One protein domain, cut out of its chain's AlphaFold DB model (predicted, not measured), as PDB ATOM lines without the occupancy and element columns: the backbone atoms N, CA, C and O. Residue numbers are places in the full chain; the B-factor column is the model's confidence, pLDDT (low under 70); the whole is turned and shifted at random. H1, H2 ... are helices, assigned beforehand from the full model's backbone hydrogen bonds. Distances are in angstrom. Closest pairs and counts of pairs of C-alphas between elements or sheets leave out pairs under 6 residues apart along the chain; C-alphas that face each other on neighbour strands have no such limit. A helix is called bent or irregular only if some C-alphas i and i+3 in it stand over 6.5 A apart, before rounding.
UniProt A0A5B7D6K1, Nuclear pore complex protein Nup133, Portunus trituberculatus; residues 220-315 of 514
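Overview. This is residues 220 to 315 of the 514 residues of the protein "Nuclear pore complex protein Nup133" of Portunus trituberculatus (UniProt A0A5B7D6K1). Picture a long, flat bundle of three helices running up and down: the longest, H2, has H3 packed on it on one side and the shorter H1 packed on residues 256 to 270 of it, with the two joined to it by tight turns at opposite ends. H1 and H3 are close where Val 243 comes near Pro 308, and the three centres make a triangle. The printed part has 96 residues with three named helices, H1, H2 and H3 along the chain, and no named strand, and its class is all helix. The whole is only just loose, close to compact, with a radius of gyration of the C-alphas of 15.3 A, and it spans 52 by 29 by 15 A.

Along the chain. Find C-alpha 253 at (220.217, 188.567, 208.897); from there H2, residues 253 to 283, runs 45.8 A to C-alpha 283 at (216.553, 157.260, 175.725). H2 is neither bent nor irregular, but only just: C-alphas 273 and 276 are 6.3 A apart. Go on to H3, residues 288 to 312, which measures 36.9 A and ends with C-alpha 312 at (220.180, 188.676, 197.750). H3 is irregular, only just, with C-alphas 305 and 308 at 6.7 A. Then turn back to H1, residues 231 to 249, which measures 25.7 A and has a kink of 26 degrees near residue 242. It is neither bent nor irregular, but only just: C-alphas 244 and 247 are 6.4 A apart.

Arrangement. Start at H2 and look toward H3: the two touch and form a helical hairpin, running opposite ways at a shallow tilt of 10 degrees. Their closest C-alphas are those of Leu 281 and His 291, at 5.5 A. H2 also touches H1, with residues 256 to 270 of H2 alone, and these two form the other helical hairpin, opposite ways at a shallow tilt of 20 degrees. Here the closest C-alphas are those of Leu 247 and Arg 256, 6.2 A apart. H1 and H3 are close but not clearly touching, and run the same way at a shallow tilt of 16 degrees; their closest C-alphas, those of Val 243 and Pro 308, are 7.0 A apart. In the backbones, O i to N i+4 pairs are within hydrogen-bond range for 13 of 15 in H1, 23 of 27 in H2 and 19 of 21 in H3.

Size, cuts and confidence. The two C-alphas farthest apart are those of Glu 251 and Pro 285, at 52.5 A. The printed part runs from residue 220 to 315 with no cut, and the links H1 to H2 and H2 to H3 are tight. The mean pLDDT of the printed part is 84.7; look to residues 310 to 314 for the values under 70.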
ATOM      1  N   VAL A 220     208.526 159.399 184.619       83.25
ATOM      2  CA  VAL A 220     208.373 160.631 185.394       83.25
ATOM      3  C   VAL A 220     208.379 160.253 186.873       83.25
ATOM      4  O   VAL A 220     207.422 159.624 187.316       83.25
ATOM      5  N   PRO A 221     209.417 160.626 187.644       84.12
ATOM      6  CA  PRO A 221     209.419 160.403 189.084       84.12
ATOM      7  C   PRO A 221     208.198 161.040 189.749       84.12
ATOM      8  O   PRO A 221     207.805 162.153 189.390       84.12
ATOM      9  N   TRP A 222     207.642 160.406 190.779       85.50
ATOM     10  CA  TRP A 222     206.508 160.972 191.526       85.50
ATOM     11  C   TRP A 222     206.799 162.358 192.151       85.50
ATOM     12  O   TRP A 222     205.895 163.190 192.291       85.50
ATOM     13  N   THR A 223     208.068 162.663 192.451       84.75
ATOM     14  CA  THR A 223     208.531 163.986 192.921       84.75
ATOM     15  C   THR A 223     208.594 165.046 191.811       84.75
ATOM     16  O   THR A 223     208.596 166.245 192.082       84.75
ATOM     17  N   ALA A 224     208.571 164.618 190.549       84.38
ATOM     18  CA  ALA A 224     208.709 165.436 189.349       84.38
ATOM     19  C   ALA A 224     207.378 165.653 188.595       84.38
ATOM     20  O   ALA A 224     207.375 166.189 187.484       84.38
ATOM     21  N   THR A 225     206.252 165.242 189.181       85.38
ATOM     22  CA  THR A 225     204.918 165.319 188.567       85.38
ATOM     23  C   THR A 225     204.472 166.761 188.311       85.38
ATOM     24  O   THR A 225     204.691 167.659 189.130       85.38
ATOM     25  N   ARG A 226     203.831 166.987 187.154       82.44
ATOM     26  CA  ARG A 226     203.266 168.284 186.735       82.44
ATOM     27  C   ARG A 226     201.771 168.365 187.075       82.44
ATOM     28  O   ARG A 226     201.097 167.341 187.149       82.44
ATOM     29  N   GLY A 227     201.241 169.581 187.219       80.44
ATOM     30  CA  GLY A 227     199.803 169.851 187.371       80.44
ATOM     31  C   GLY A 227     199.454 170.542 188.688       80.44
ATOM     32  O   GLY A 227     200.324 170.798 189.511       80.44
ATOM     33  N   MET A 228     198.167 170.833 188.913       74.19
ATOM     34  CA  MET A 228     197.712 171.582 190.103       74.19
ATOM     35  C   MET A 228     198.073 170.910 191.437       74.19
ATOM     36  O   MET A 228     198.251 171.593 192.438       74.19
ATOM     37  N   LYS A 229     198.184 169.576 191.441       77.38
ATOM     38  CA  LYS A 229     198.638 168.770 192.585       77.38
ATOM     39  C   LYS A 229     200.006 168.118 192.350       77.38
ATOM     40  O   LYS A 229     200.426 167.282 193.137       77.38
ATOM     41  N   GLY A 230     200.682 168.466 191.256       86.12
ATOM     42  CA  GLY A 230     201.981 167.899 190.921       86.12
ATOM     43  C   GLY A 230     203.047 168.380 191.898       86.12
ATOM     44  O   GLY A 230     203.153 169.581 192.161       86.12
ATOM     45  N   THR A 231     203.858 167.457 192.410       88.19
ATOM     46  CA  THR A 231     204.884 167.749 193.420       88.19
ATOM     47  C   THR A 231     205.828 168.855 192.953       88.19
ATOM     48  O   THR A 231     206.093 169.793 193.699       88.19
ATOM     49  N   ARG A 232     206.259 168.827 191.684       91.38
ATOM     50  CA  ARG A 232     207.146 169.855 191.121       91.38
ATOM     51  C   ARG A 232     206.499 171.239 191.143       91.38
ATOM     52  O   ARG A 232     207.135 172.209 191.548       91.38
ATOM     53  N   THR A 233     205.238 171.335 190.727       91.19
ATOM     54  CA  THR A 233     204.492 172.602 190.697       91.19
ATOM     55  C   THR A 233     204.323 173.177 192.104       91.19
ATOM     56  O   THR A 233     204.535 174.372 192.306       91.19
ATOM     57  N   LEU A 234     204.030 172.324 193.090       92.94
ATOM     58  CA  LEU A 234     203.917 172.718 194.496       92.94
ATOM     59  C   LEU A 234     205.265 173.186 195.070       92.94
ATOM     60  O   LEU A 234     205.323 174.195 195.770       92.94
ATOM     61  N   LEU A 235     206.374 172.519 194.736       93.94
ATOM     62  CA  LEU A 235     207.708 172.944 195.179       93.94
ATOM     63  C   LEU A 235     208.133 174.284 194.563       93.94
ATOM     64  O   LEU A 235     208.703 175.123 195.262       93.94
ATOM     65  N   LEU A 236     207.803 174.528 193.289       93.31
ATOM     66  CA  LEU A 236     208.004 175.834 192.653       93.31
ATOM     67  C   LEU A 236     207.180 176.930 193.350       93.31
ATOM     68  O   LEU A 236     207.713 178.003 193.645       93.31
ATOM     69  N   GLN A 237     205.915 176.649 193.689       93.69
ATOM     70  CA  GLN A 237     205.066 177.564 194.460       93.69
ATOM     71  C   GLN A 237     205.663 177.854 195.843       93.69
ATOM     72  O   GLN A 237     205.686 179.011 196.276       93.69
ATOM     73  N   GLN A 238     206.191 176.840 196.532       94.94
ATOM     74  CA  GLN A 238     206.812 177.026 197.842       94.94
ATOM     75  C   GLN A 238     208.096 177.853 197.769       94.94
ATOM     76  O   GLN A 238     208.314 178.742 198.600       94.94
ATOM     77  N   HIS A 239     208.932 177.614 196.755       94.38
ATOM     78  CA  HIS A 239     210.111 178.434 196.500       94.38
ATOM     79  C   HIS A 239     209.711 179.899 196.270       94.38
ATOM     80  O   HIS A 239     210.253 180.806 196.903       94.38
ATOM     81  N   GLN A 240     208.707 180.146 195.423       92.50
ATOM     82  CA  GLN A 240     208.213 181.496 195.155       92.50
ATOM     83  C   GLN A 240     207.633 182.168 196.408       92.50
ATOM     84  O   GLN A 240     207.941 183.331 196.670       92.50
ATOM     85  N   THR A 241     206.870 181.436 197.219       91.38
ATOM     86  CA  THR A 241     206.319 181.934 198.492       91.38
ATOM     87  C   THR A 241     207.434 182.299 199.471       91.38
ATOM     88  O   THR A 241     207.397 183.355 200.106       91.38
ATOM     89  N   THR A 242     208.486 181.481 199.539       92.12
ATOM     90  CA  THR A 242     209.661 181.759 200.371       92.12
ATOM     91  C   THR A 242     210.373 183.041 199.931       92.12
ATOM     92  O   THR A 242     210.774 183.837 200.776       92.12
ATOM     93  N   VAL A 243     210.476 183.297 198.622       90.12
ATOM     94  CA  VAL A 243     211.077 184.533 198.093       90.12
ATOM     95  C   VAL A 243     210.193 185.760 198.335       90.12
ATOM     96  O   VAL A 243     210.694 186.798 198.760       90.12
ATOM     97  N   GLN A 244     208.896 185.669 198.037       88.56
ATOM     98  CA  GLN A 244     207.988 186.820 198.052       88.56
ATOM     99  C   GLN A 244     207.540 187.210 199.460       88.56
ATOM    100  O   GLN A 244     207.393 188.394 199.748       88.56
ATOM    101  N   VAL A 245     207.321 186.225 200.329       87.50
ATOM    102  CA  VAL A 245     206.808 186.441 201.686       87.50
ATOM    103  C   VAL A 245     207.919 186.245 202.707       87.50
ATOM    104  O   VAL A 245     208.154 187.130 203.524       87.50
ATOM    105  N   GLY A 246     208.642 185.125 202.632       84.44
ATOM    106  CA  GLY A 246     209.670 184.770 203.615       84.44
ATOM    107  C   GLY A 246     210.826 185.772 203.665       84.44
ATOM    108  O   GLY A 246     211.104 186.334 204.719       84.44
ATOM    109  N   LEU A 247     211.478 186.040 202.529       84.31
ATOM    110  CA  LEU A 247     212.641 186.939 202.479       84.31
ATOM    111  C   LEU A 247     212.297 188.417 202.682       84.31
ATOM    112  O   LEU A 247     213.141 189.169 203.167       84.31
ATOM    113  N   VAL A 248     211.090 188.835 202.287       83.44
ATOM    114  CA  VAL A 248     210.633 190.228 202.416       83.44
ATOM    115  C   VAL A 248     210.251 190.547 203.859       83.44
ATOM    116  O   VAL A 248     210.528 191.647 204.323       83.44
ATOM    117  N   ARG A 249     209.647 189.591 204.579       84.31
ATOM    118  CA  ARG A 249     209.250 189.756 205.987       84.31
ATOM    119  C   ARG A 249     210.362 189.417 206.987       84.31
ATOM    120  O   ARG A 249     210.189 189.652 208.175       84.31
ATOM    121  N   ALA A 250     211.482 188.849 206.542       82.38
ATOM    122  CA  ALA A 250     212.598 188.513 207.421       82.38
ATOM    123  C   ALA A 250     213.435 189.758 207.764       82.38
ATOM    124  O   ALA A 250     214.203 190.241 206.929       82.38
ATOM    125  N   GLU A 251     213.317 190.228 209.007       77.56
ATOM    126  CA  GLU A 251     214.073 191.372 209.540       77.56
ATOM    127  C   GLU A 251     215.526 190.989 209.886       77.56
ATOM    128  O   GLU A 251     216.465 191.723 209.577       77.56
ATOM    129  N   ASP A 252     215.733 189.792 210.448       80.88
ATOM    130  CA  ASP A 252     217.044 189.339 210.919       80.88
ATOM    131  C   ASP A 252     217.929 188.750 209.813       80.88
ATOM    132  O   ASP A 252     217.531 187.833 209.082       80.88
ATOM    133  N   SER A 253     219.207 189.147 209.797       77.69
ATOM    134  CA  SER A 253     220.217 188.567 208.897       77.69
ATOM    135  C   SER A 253     220.349 187.048 209.064       77.69
ATOM    136  O   SER A 253     220.448 186.333 208.073       77.69
ATOM    137  N   ALA A 254     220.306 186.530 210.296       80.75
ATOM    138  CA  ALA A 254     220.434 185.092 210.551       80.75
ATOM    139  C   ALA A 254     219.260 184.289 209.963       80.75
ATOM    140  O   ALA A 254     219.446 183.196 209.422       80.75
ATOM    141  N   THR A 255     218.045 184.834 210.045       83.81
ATOM    142  CA  THR A 255     216.834 184.204 209.506       83.81
ATOM    143  C   THR A 255     216.841 184.252 207.982       83.81
ATOM    144  O   THR A 255     216.559 183.238 207.344       83.81
ATOM    145  N   ARG A 256     217.292 185.366 207.395       83.88
ATOM    146  CA  ARG A 256     217.539 185.480 205.951       83.88
ATOM    147  C   ARG A 256     218.545 184.437 205.459       83.88
ATOM    148  O   ARG A 256     218.238 183.722 204.512       83.88
ATOM    149  N   THR A 257     219.691 184.268 206.124       83.88
ATOM    150  CA  THR A 257     220.693 183.248 205.753       83.88
ATOM    151  C   THR A 257     220.116 181.831 205.786       83.88
ATOM    152  O   THR A 257     220.347 181.051 204.860       83.88
ATOM    153  N   ARG A 258     219.319 181.492 206.812       87.69
ATOM    154  CA  ARG A 258     218.634 180.189 206.887       87.69
ATOM    155  C   ARG A 258     217.674 179.980 205.715       87.69
ATOM    156  O   ARG A 258     217.706 178.919 205.096       87.69
ATOM    157  N   LEU A 259     216.860 180.983 205.389       89.62
ATOM    158  CA  LEU A 259     215.934 180.916 204.258       89.62
ATOM    159  C   LEU A 259     216.669 180.818 202.916       89.62
ATOM    160  O   LEU A 259     216.235 180.052 202.063       89.62
ATOM    161  N   TYR A 260     217.802 181.506 202.735       87.31
ATOM    162  CA  TYR A 260     218.626 181.346 201.529       87.31
ATOM    163  C   TYR A 260     219.159 179.934 201.382       87.31
ATOM    164  O   TYR A 260     219.038 179.356 200.306       87.31
ATOM    165  N   SER A 261     219.699 179.353 202.455       89.00
ATOM    166  CA  SER A 261     220.151 177.961 202.421       89.00
ATOM    167  C   SER A 261     219.005 177.018 202.038       89.00
ATOM    168  O   SER A 261     219.188 176.146 201.194       89.00
ATOM    169  N   GLN A 262     217.801 177.234 202.577       92.69
ATOM    170  CA  GLN A 262     216.621 176.447 202.211       92.69
ATOM    171  C   GLN A 262     216.182 176.657 200.755       92.69
ATOM    172  O   GLN A 262     215.827 175.682 200.101       92.69
ATOM    173  N   LEU A 263     216.231 177.884 200.233       92.19
ATOM    174  CA  LEU A 263     215.930 178.180 198.828       92.19
ATOM    175  C   LEU A 263     216.909 177.489 197.880       92.19
ATOM    176  O   LEU A 263     216.471 176.887 196.904       92.19
ATOM    177  N   VAL A 264     218.210 177.531 198.189       90.50
ATOM    178  CA  VAL A 264     219.244 176.826 197.417       90.50
ATOM    179  C   VAL A 264     218.975 175.325 197.431       90.50
ATOM    180  O   VAL A 264     218.890 174.722 196.369       90.50
ATOM    181  N   ASN A 265     218.733 174.736 198.605       92.50
ATOM    182  CA  ASN A 265     218.450 173.303 198.716       92.50
ATOM    183  C   ASN A 265     217.167 172.897 197.964       92.50
ATOM    184  O   ASN A 265     217.133 171.840 197.335       92.50
ATOM    185  N   LEU A 266     216.116 173.729 197.998       93.25
ATOM    186  CA  LEU A 266     214.886 173.492 197.233       93.25
ATOM    187  C   LEU A 266     215.146 173.578 195.728       93.25
ATOM    188  O   LEU A 266     214.686 172.712 194.985       93.25
ATOM    189  N   ALA A 267     215.893 174.589 195.278       92.38
ATOM    190  CA  ALA A 267     216.265 174.745 193.878       92.38
ATOM    191  C   ALA A 267     217.119 173.565 193.393       92.38
ATOM    192  O   ALA A 267     216.825 172.996 192.345       92.38
ATOM    193  N   ASP A 268     218.115 173.147 194.174       91.56
ATOM    194  CA  ASP A 268     218.960 171.993 193.869       91.56
ATOM    195  C   ASP A 268     218.132 170.711 193.767       91.56
ATOM    196  O   ASP A 268     218.304 169.949 192.816       91.56
ATOM    197  N   PHE A 269     217.184 170.492 194.686       91.00
ATOM    198  CA  PHE A 269     216.289 169.336 194.629       91.00
ATOM    199  C   PHE A 269     215.404 169.357 193.374       91.00
ATOM    200  O   PHE A 269     215.388 168.381 192.622       91.00
ATOM    201  N   ILE A 270     214.715 170.476 193.109       91.19
ATOM    202  CA  ILE A 270     213.839 170.632 191.938       91.19
ATOM    203  C   ILE A 270     214.634 170.398 190.649       91.19
ATOM    204  O   ILE A 270     214.203 169.634 189.789       91.19
ATOM    205  N   LEU A 271     215.813 171.015 190.512       90.62
ATOM    206  CA  LEU A 271     216.652 170.890 189.319       90.62
ATOM    207  C   LEU A 271     217.240 169.479 189.168       90.62
ATOM    208  O   LEU A 271     217.336 168.979 188.045       90.62
ATOM    209  N   ALA A 272     217.589 168.812 190.271       89.00
ATOM    210  CA  ALA A 272     218.059 167.428 190.260       89.00
ATOM    211  C   ALA A 272     216.965 166.425 189.853       89.00
ATOM    212  O   ALA A 272     217.292 165.334 189.376       89.00
ATOM    213  N   ASP A 273     215.686 166.772 190.006       85.56
ATOM    214  CA  ASP A 273     214.544 165.953 189.579       85.56
ATOM    215  C   ASP A 273     214.255 166.030 188.074       85.56
ATOM    216  O   ASP A 273     213.678 165.098 187.510       85.56
ATOM    217  N   TYR A 274     214.725 167.068 187.374       86.31
ATOM    218  CA  TYR A 274     214.673 167.089 185.904       86.31
ATOM    219  C   TYR A 274     215.621 166.062 185.281       86.31
ATOM    220  O   TYR A 274     215.356 165.570 184.189       86.31
ATOM    221  N   GLN A 275     216.723 165.720 185.952       86.62
ATOM    222  CA  GLN A 275     217.752 164.838 185.402       86.62
ATOM    223  C   GLN A 275     217.247 163.423 185.054       86.62
ATOM    224  O   GLN A 275     217.488 162.995 183.923       86.62
ATOM    225  N   PRO A 276     216.576 162.669 185.951       81.69
ATOM    226  CA  PRO A 276     216.030 161.354 185.601       81.69
ATOM    227  C   PRO A 276     214.961 161.432 184.503       81.69
ATOM    228  O   PRO A 276     214.959 160.591 183.606       81.69
ATOM    229  N   HIS A 277     214.118 162.470 184.516       85.62
ATOM    230  CA  HIS A 277     213.071 162.681 183.510       85.62
ATOM    231  C   HIS A 277     213.665 162.963 182.118       85.62
ATOM    232  O   HIS A 277     213.331 162.289 181.146       85.62
ATOM    233  N   LEU A 278     214.630 163.885 182.030       85.25
ATOM    234  CA  LEU A 278     215.354 164.191 180.792       85.25
ATOM    235  C   LEU A 278     216.118 162.974 180.264       85.25
ATOM    236  O   LEU A 278     216.072 162.697 179.070       85.25
ATOM    237  N   ARG A 279     216.786 162.214 181.145       84.31
ATOM    238  CA  ARG A 279     217.492 160.981 180.760       84.31
ATOM    239  C   ARG A 279     216.546 159.935 180.180       84.31
ATOM    240  O   ARG A 279     216.901 159.297 179.195       84.31
ATOM    241  N   SER A 280     215.361 159.769 180.769       83.06
ATOM    242  CA  SER A 280     214.351 158.843 180.251       83.06
ATOM    243  C   SER A 280     213.847 159.276 178.874       83.06
ATOM    244  O   SER A 280     213.828 158.460 177.959       83.06
ATOM    245  N   LEU A 281     213.530 160.560 178.691       84.25
ATOM    246  CA  LEU A 281     213.090 161.085 177.396       84.25
ATOM    247  C   LEU A 281     214.179 161.004 176.316       84.25
ATOM    248  O   LEU A 281     213.874 160.704 175.165       84.25
ATOM    249  N   ALA A 282     215.446 161.225 176.677       82.25
ATOM    250  CA  ALA A 282     216.576 161.112 175.755       82.25
ATOM    251  C   ALA A 282     216.834 159.668 175.288       82.25
ATOM    252  O   ALA A 282     217.380 159.467 174.205       82.25
ATOM    253  N   ALA A 283     216.446 158.670 176.088       80.12
ATOM    254  CA  ALA A 283     216.553 157.260 175.725       80.12
ATOM    255  C   ALA A 283     215.433 156.796 174.768       80.12
ATOM    256  O   ALA A 283     215.547 155.726 174.173       80.12
ATOM    257  N   LEU A 284     214.359 157.580 174.602       80.00
ATOM    258  CA  LEU A 284     213.218 157.224 173.757       80.00
ATOM    259  C   LEU A 284     213.446 157.620 172.286       80.00
ATOM    260  O   LEU A 284     213.716 158.790 172.008       80.00
ATOM    261  N   PRO A 285     213.218 156.714 171.312       70.75
ATOM    262  CA  PRO A 285     213.410 157.005 169.884       70.75
ATOM    263  C   PRO A 285     212.530 158.141 169.334       70.75
ATOM    264  O   PRO A 285     212.920 158.822 168.392       70.75
ATOM    265  N   LEU A 286     211.339 158.338 169.913       75.56
ATOM    266  CA  LEU A 286     210.346 159.347 169.507       75.56
ATOM    267  C   LEU A 286     210.205 160.488 170.534       75.56
ATOM    268  O   LEU A 286     209.313 161.321 170.416       75.56
ATOM    269  N   GLY A 287     211.070 160.534 171.552       75.25
ATOM    270  CA  GLY A 287     210.969 161.483 172.666       75.25
ATOM    271  C   GLY A 287     211.596 162.855 172.410       75.25
ATOM    272  O   GLY A 287     211.631 163.666 173.331       75.25
ATOM    273  N   HIS A 288     212.120 163.131 171.208       80.25
ATOM    274  CA  HIS A 288     212.955 164.315 170.958       80.25
ATOM    275  C   HIS A 288     212.216 165.643 171.189       80.25
ATOM    276  O   HIS A 288     212.760 166.530 171.847       80.25
ATOM    277  N   ASP A 289     210.970 165.752 170.724       84.88
ATOM    278  CA  ASP A 289     210.163 166.968 170.883       84.88
ATOM    279  C   ASP A 289     209.805 167.201 172.359       84.88
ATOM    280  O   ASP A 289     210.062 168.273 172.907       84.88
ATOM    281  N   ALA A 290     209.329 166.159 173.051       84.06
ATOM    282  CA  ALA A 290     209.025 166.211 174.482       84.06
ATOM    283  C   ALA A 290     210.271 166.519 175.335       84.06
ATOM    284  O   ALA A 290     210.200 167.279 176.304       84.06
ATOM    285  N   HIS A 291     211.429 165.970 174.957       86.06
ATOM    286  CA  HIS A 291     212.715 166.273 175.580       86.06
ATOM    287  C   HIS A 291     213.094 167.746 175.381       86.06
ATOM    288  O   HIS A 291     213.511 168.410 176.332       86.06
ATOM    289  N   GLN A 292     212.925 168.283 174.170       87.00
ATOM    290  CA  GLN A 292     213.222 169.684 173.881       87.00
ATOM    291  C   GLN A 292     212.293 170.635 174.648       87.00
ATOM    292  O   GLN A 292     212.752 171.652 175.171       87.00
ATOM    293  N   ASP A 293     211.011 170.304 174.768       88.88
ATOM    294  CA  ASP A 293     210.059 171.107 175.534       88.88
ATOM    295  C   ASP A 293     210.346 171.062 177.038       88.88
ATOM    296  O   ASP A 293     210.330 172.107 177.696       88.88
ATOM    297  N   LEU A 294     210.724 169.898 177.580       87.62
ATOM    298  CA  LEU A 294     211.179 169.792 178.967       87.62
ATOM    299  C   LEU A 294     212.485 170.571 179.207       87.62
ATOM    300  O   LEU A 294     212.646 171.159 180.274       87.62
ATOM    301  N   LEU A 295     213.400 170.637 178.233       88.81
ATOM    302  CA  LEU A 295     214.605 171.473 178.331       88.81
ATOM    303  C   LEU A 295     214.280 172.971 178.362       88.81
ATOM    304  O   LEU A 295     214.928 173.719 179.099       88.81
ATOM    305  N   LYS A 296     213.281 173.423 177.593       90.69
ATOM    306  CA  LYS A 296     212.805 174.816 177.653       90.69
ATOM    307  C   LYS A 296     212.195 175.126 179.023       90.69
ATOM    308  O   LYS A 296     212.505 176.170 179.595       90.69
ATOM    309  N   GLU A 297     211.378 174.215 179.560       88.94
ATOM    310  CA  GLU A 297     210.813 174.321 180.915       88.94
ATOM    311  C   GLU A 297     211.925 174.374 181.971       88.94
ATOM    312  O   GLU A 297     211.971 175.310 182.764       88.94
ATOM    313  N   TYR A 298     212.897 173.458 181.902       90.00
ATOM    314  CA  TYR A 298     214.075 173.458 182.769       90.00
ATOM    315  C   TYR A 298     214.829 174.792 182.714       90.00
ATOM    316  O   TYR A 298     215.194 175.335 183.754       90.00
ATOM    317  N   GLY A 299     215.055 175.348 181.520       87.38
ATOM    318  CA  GLY A 299     215.730 176.636 181.359       87.38
ATOM    319  C   GLY A 299     214.967 177.791 182.012       87.38
ATOM    320  O   GLY A 299     215.569 178.613 182.709       87.38
ATOM    321  N   LYS A 300     213.641 177.826 181.830       91.00
ATOM    322  CA  LYS A 300     212.754 178.823 182.442       91.00
ATOM    323  C   LYS A 300     212.759 178.717 183.968       91.00
ATOM    324  O   LYS A 300     212.974 179.720 184.649       91.00
ATOM    325  N   ASP A 301     212.562 177.515 184.497       89.81
ATOM    326  CA  ASP A 301     212.445 177.294 185.937       89.81
ATOM    327  C   ASP A 301     213.795 177.493 186.628       89.81
ATOM    328  O   ASP A 301     213.869 178.174 187.647       89.81
ATOM    329  N   ARG A 302     214.897 177.046 186.014       89.81
ATOM    330  CA  ARG A 302     216.259 177.344 186.480       89.81
ATOM    331  C   ARG A 302     216.505 178.843 186.600       89.81
ATOM    332  O   ARG A 302     217.061 179.285 187.604       89.81
ATOM    333  N   TYR A 303     216.111 179.628 185.598       86.00
ATOM    334  CA  TYR A 303     216.255 181.080 185.667       86.00
ATOM    335  C   TYR A 303     215.424 181.664 186.818       86.00
ATOM    336  O   TYR A 303     215.950 182.432 187.622       86.00
ATOM    337  N   SER A 304     214.161 181.245 186.948       87.31
ATOM    338  CA  SER A 304     213.260 181.705 188.012       87.31
ATOM    339  C   SER A 304     213.738 181.337 189.422       87.31
ATOM    340  O   SER A 304     213.493 182.090 190.365       87.31
ATOM    341  N   LEU A 305     214.396 180.188 189.584       88.25
ATOM    342  CA  LEU A 305     214.934 179.719 190.862       88.25
ATOM    343  C   LEU A 305     216.219 180.470 191.249       88.25
ATOM    344  O   LEU A 305     216.392 180.853 192.403       88.25
ATOM    345  N   ILE A 306     217.106 180.735 190.283       84.69
ATOM    346  CA  ILE A 306     218.425 181.341 190.537       84.69
ATOM    347  C   ILE A 306     218.363 182.872 190.632       84.69
ATOM    348  O   ILE A 306     219.052 183.465 191.461       84.69
ATOM    349  N   GLN A 307     217.526 183.534 189.828       82.12
ATOM    350  CA  GLN A 307     217.409 184.997 189.810       82.12
ATOM    351  C   GLN A 307     217.223 185.640 191.205       82.12
ATOM    352  O   GLN A 307     217.902 186.636 191.480       82.12
ATOM    353  N   PRO A 308     216.328 185.153 192.091       73.38
ATOM    354  CA  PRO A 308     216.174 185.740 193.416       73.38
ATOM    355  C   PRO A 308     217.403 185.510 194.297       73.38
ATOM    356  O   PRO A 308     217.764 186.413 195.041       73.38
ATOM    357  N   LEU A 309     218.083 184.367 194.180       72.50
ATOM    358  CA  LEU A 309     219.307 184.102 194.939       72.50
ATOM    359  C   LEU A 309     220.381 185.149 194.624       72.50
ATOM    360  O   LEU A 309     220.968 185.704 195.543       72.50
ATOM    361  N   GLU A 310     220.556 185.510 193.351       67.38
ATOM    362  CA  GLU A 310     221.518 186.547 192.950       67.38
ATOM    363  C   GLU A 310     221.171 187.942 193.478       67.38
ATOM    364  O   GLU A 310     222.073 188.715 193.792       67.38
ATOM    365  N   LYS A 311     219.875 188.274 193.586       62.12
ATOM    366  CA  LYS A 311     219.431 189.565 194.136       62.12
ATOM    367  C   LYS A 311     219.849 189.740 195.593       62.12
ATOM    368  O   LYS A 311     220.001 190.865 196.052       62.12
ATOM    369  N   TYR A 312     219.996 188.639 196.314       56.31
ATOM    370  CA  TYR A 312     220.180 188.676 197.750       56.31
ATOM    371  C   TYR A 312     221.446 187.976 198.249       56.31
ATOM    372  O   TYR A 312     221.609 187.802 199.457       56.31
ATOM    373  N   CYS A 313     222.341 187.577 197.345       59.12
ATOM    374  CA  CYS A 313     223.698 187.220 197.721       59.12
ATOM    375  C   CYS A 313     224.364 188.425 198.396       59.12
ATOM    376  O   CYS A 313     224.275 189.547 197.896       59.12
ATOM    377  N   ASP A 314     225.063 188.180 199.507       66.06
ATOM    378  CA  ASP A 314     225.872 189.201 200.163       66.06
ATOM    379  C   ASP A 314     226.799 189.862 199.140       66.06
ATOM    380  O   ASP A 314     227.459 189.185 198.341       66.06
ATOM    381  N   PHE A 315     226.879 191.193 199.185       70.00
ATOM    382  CA  PHE A 315     227.705 191.977 198.266       70.00
ATOM    383  C   PHE A 315     229.150 191.461 198.214       70.00
ATOM    384  O   PHE A 315     229.765 191.419 197.150       70.00
TER     385      PHE A 315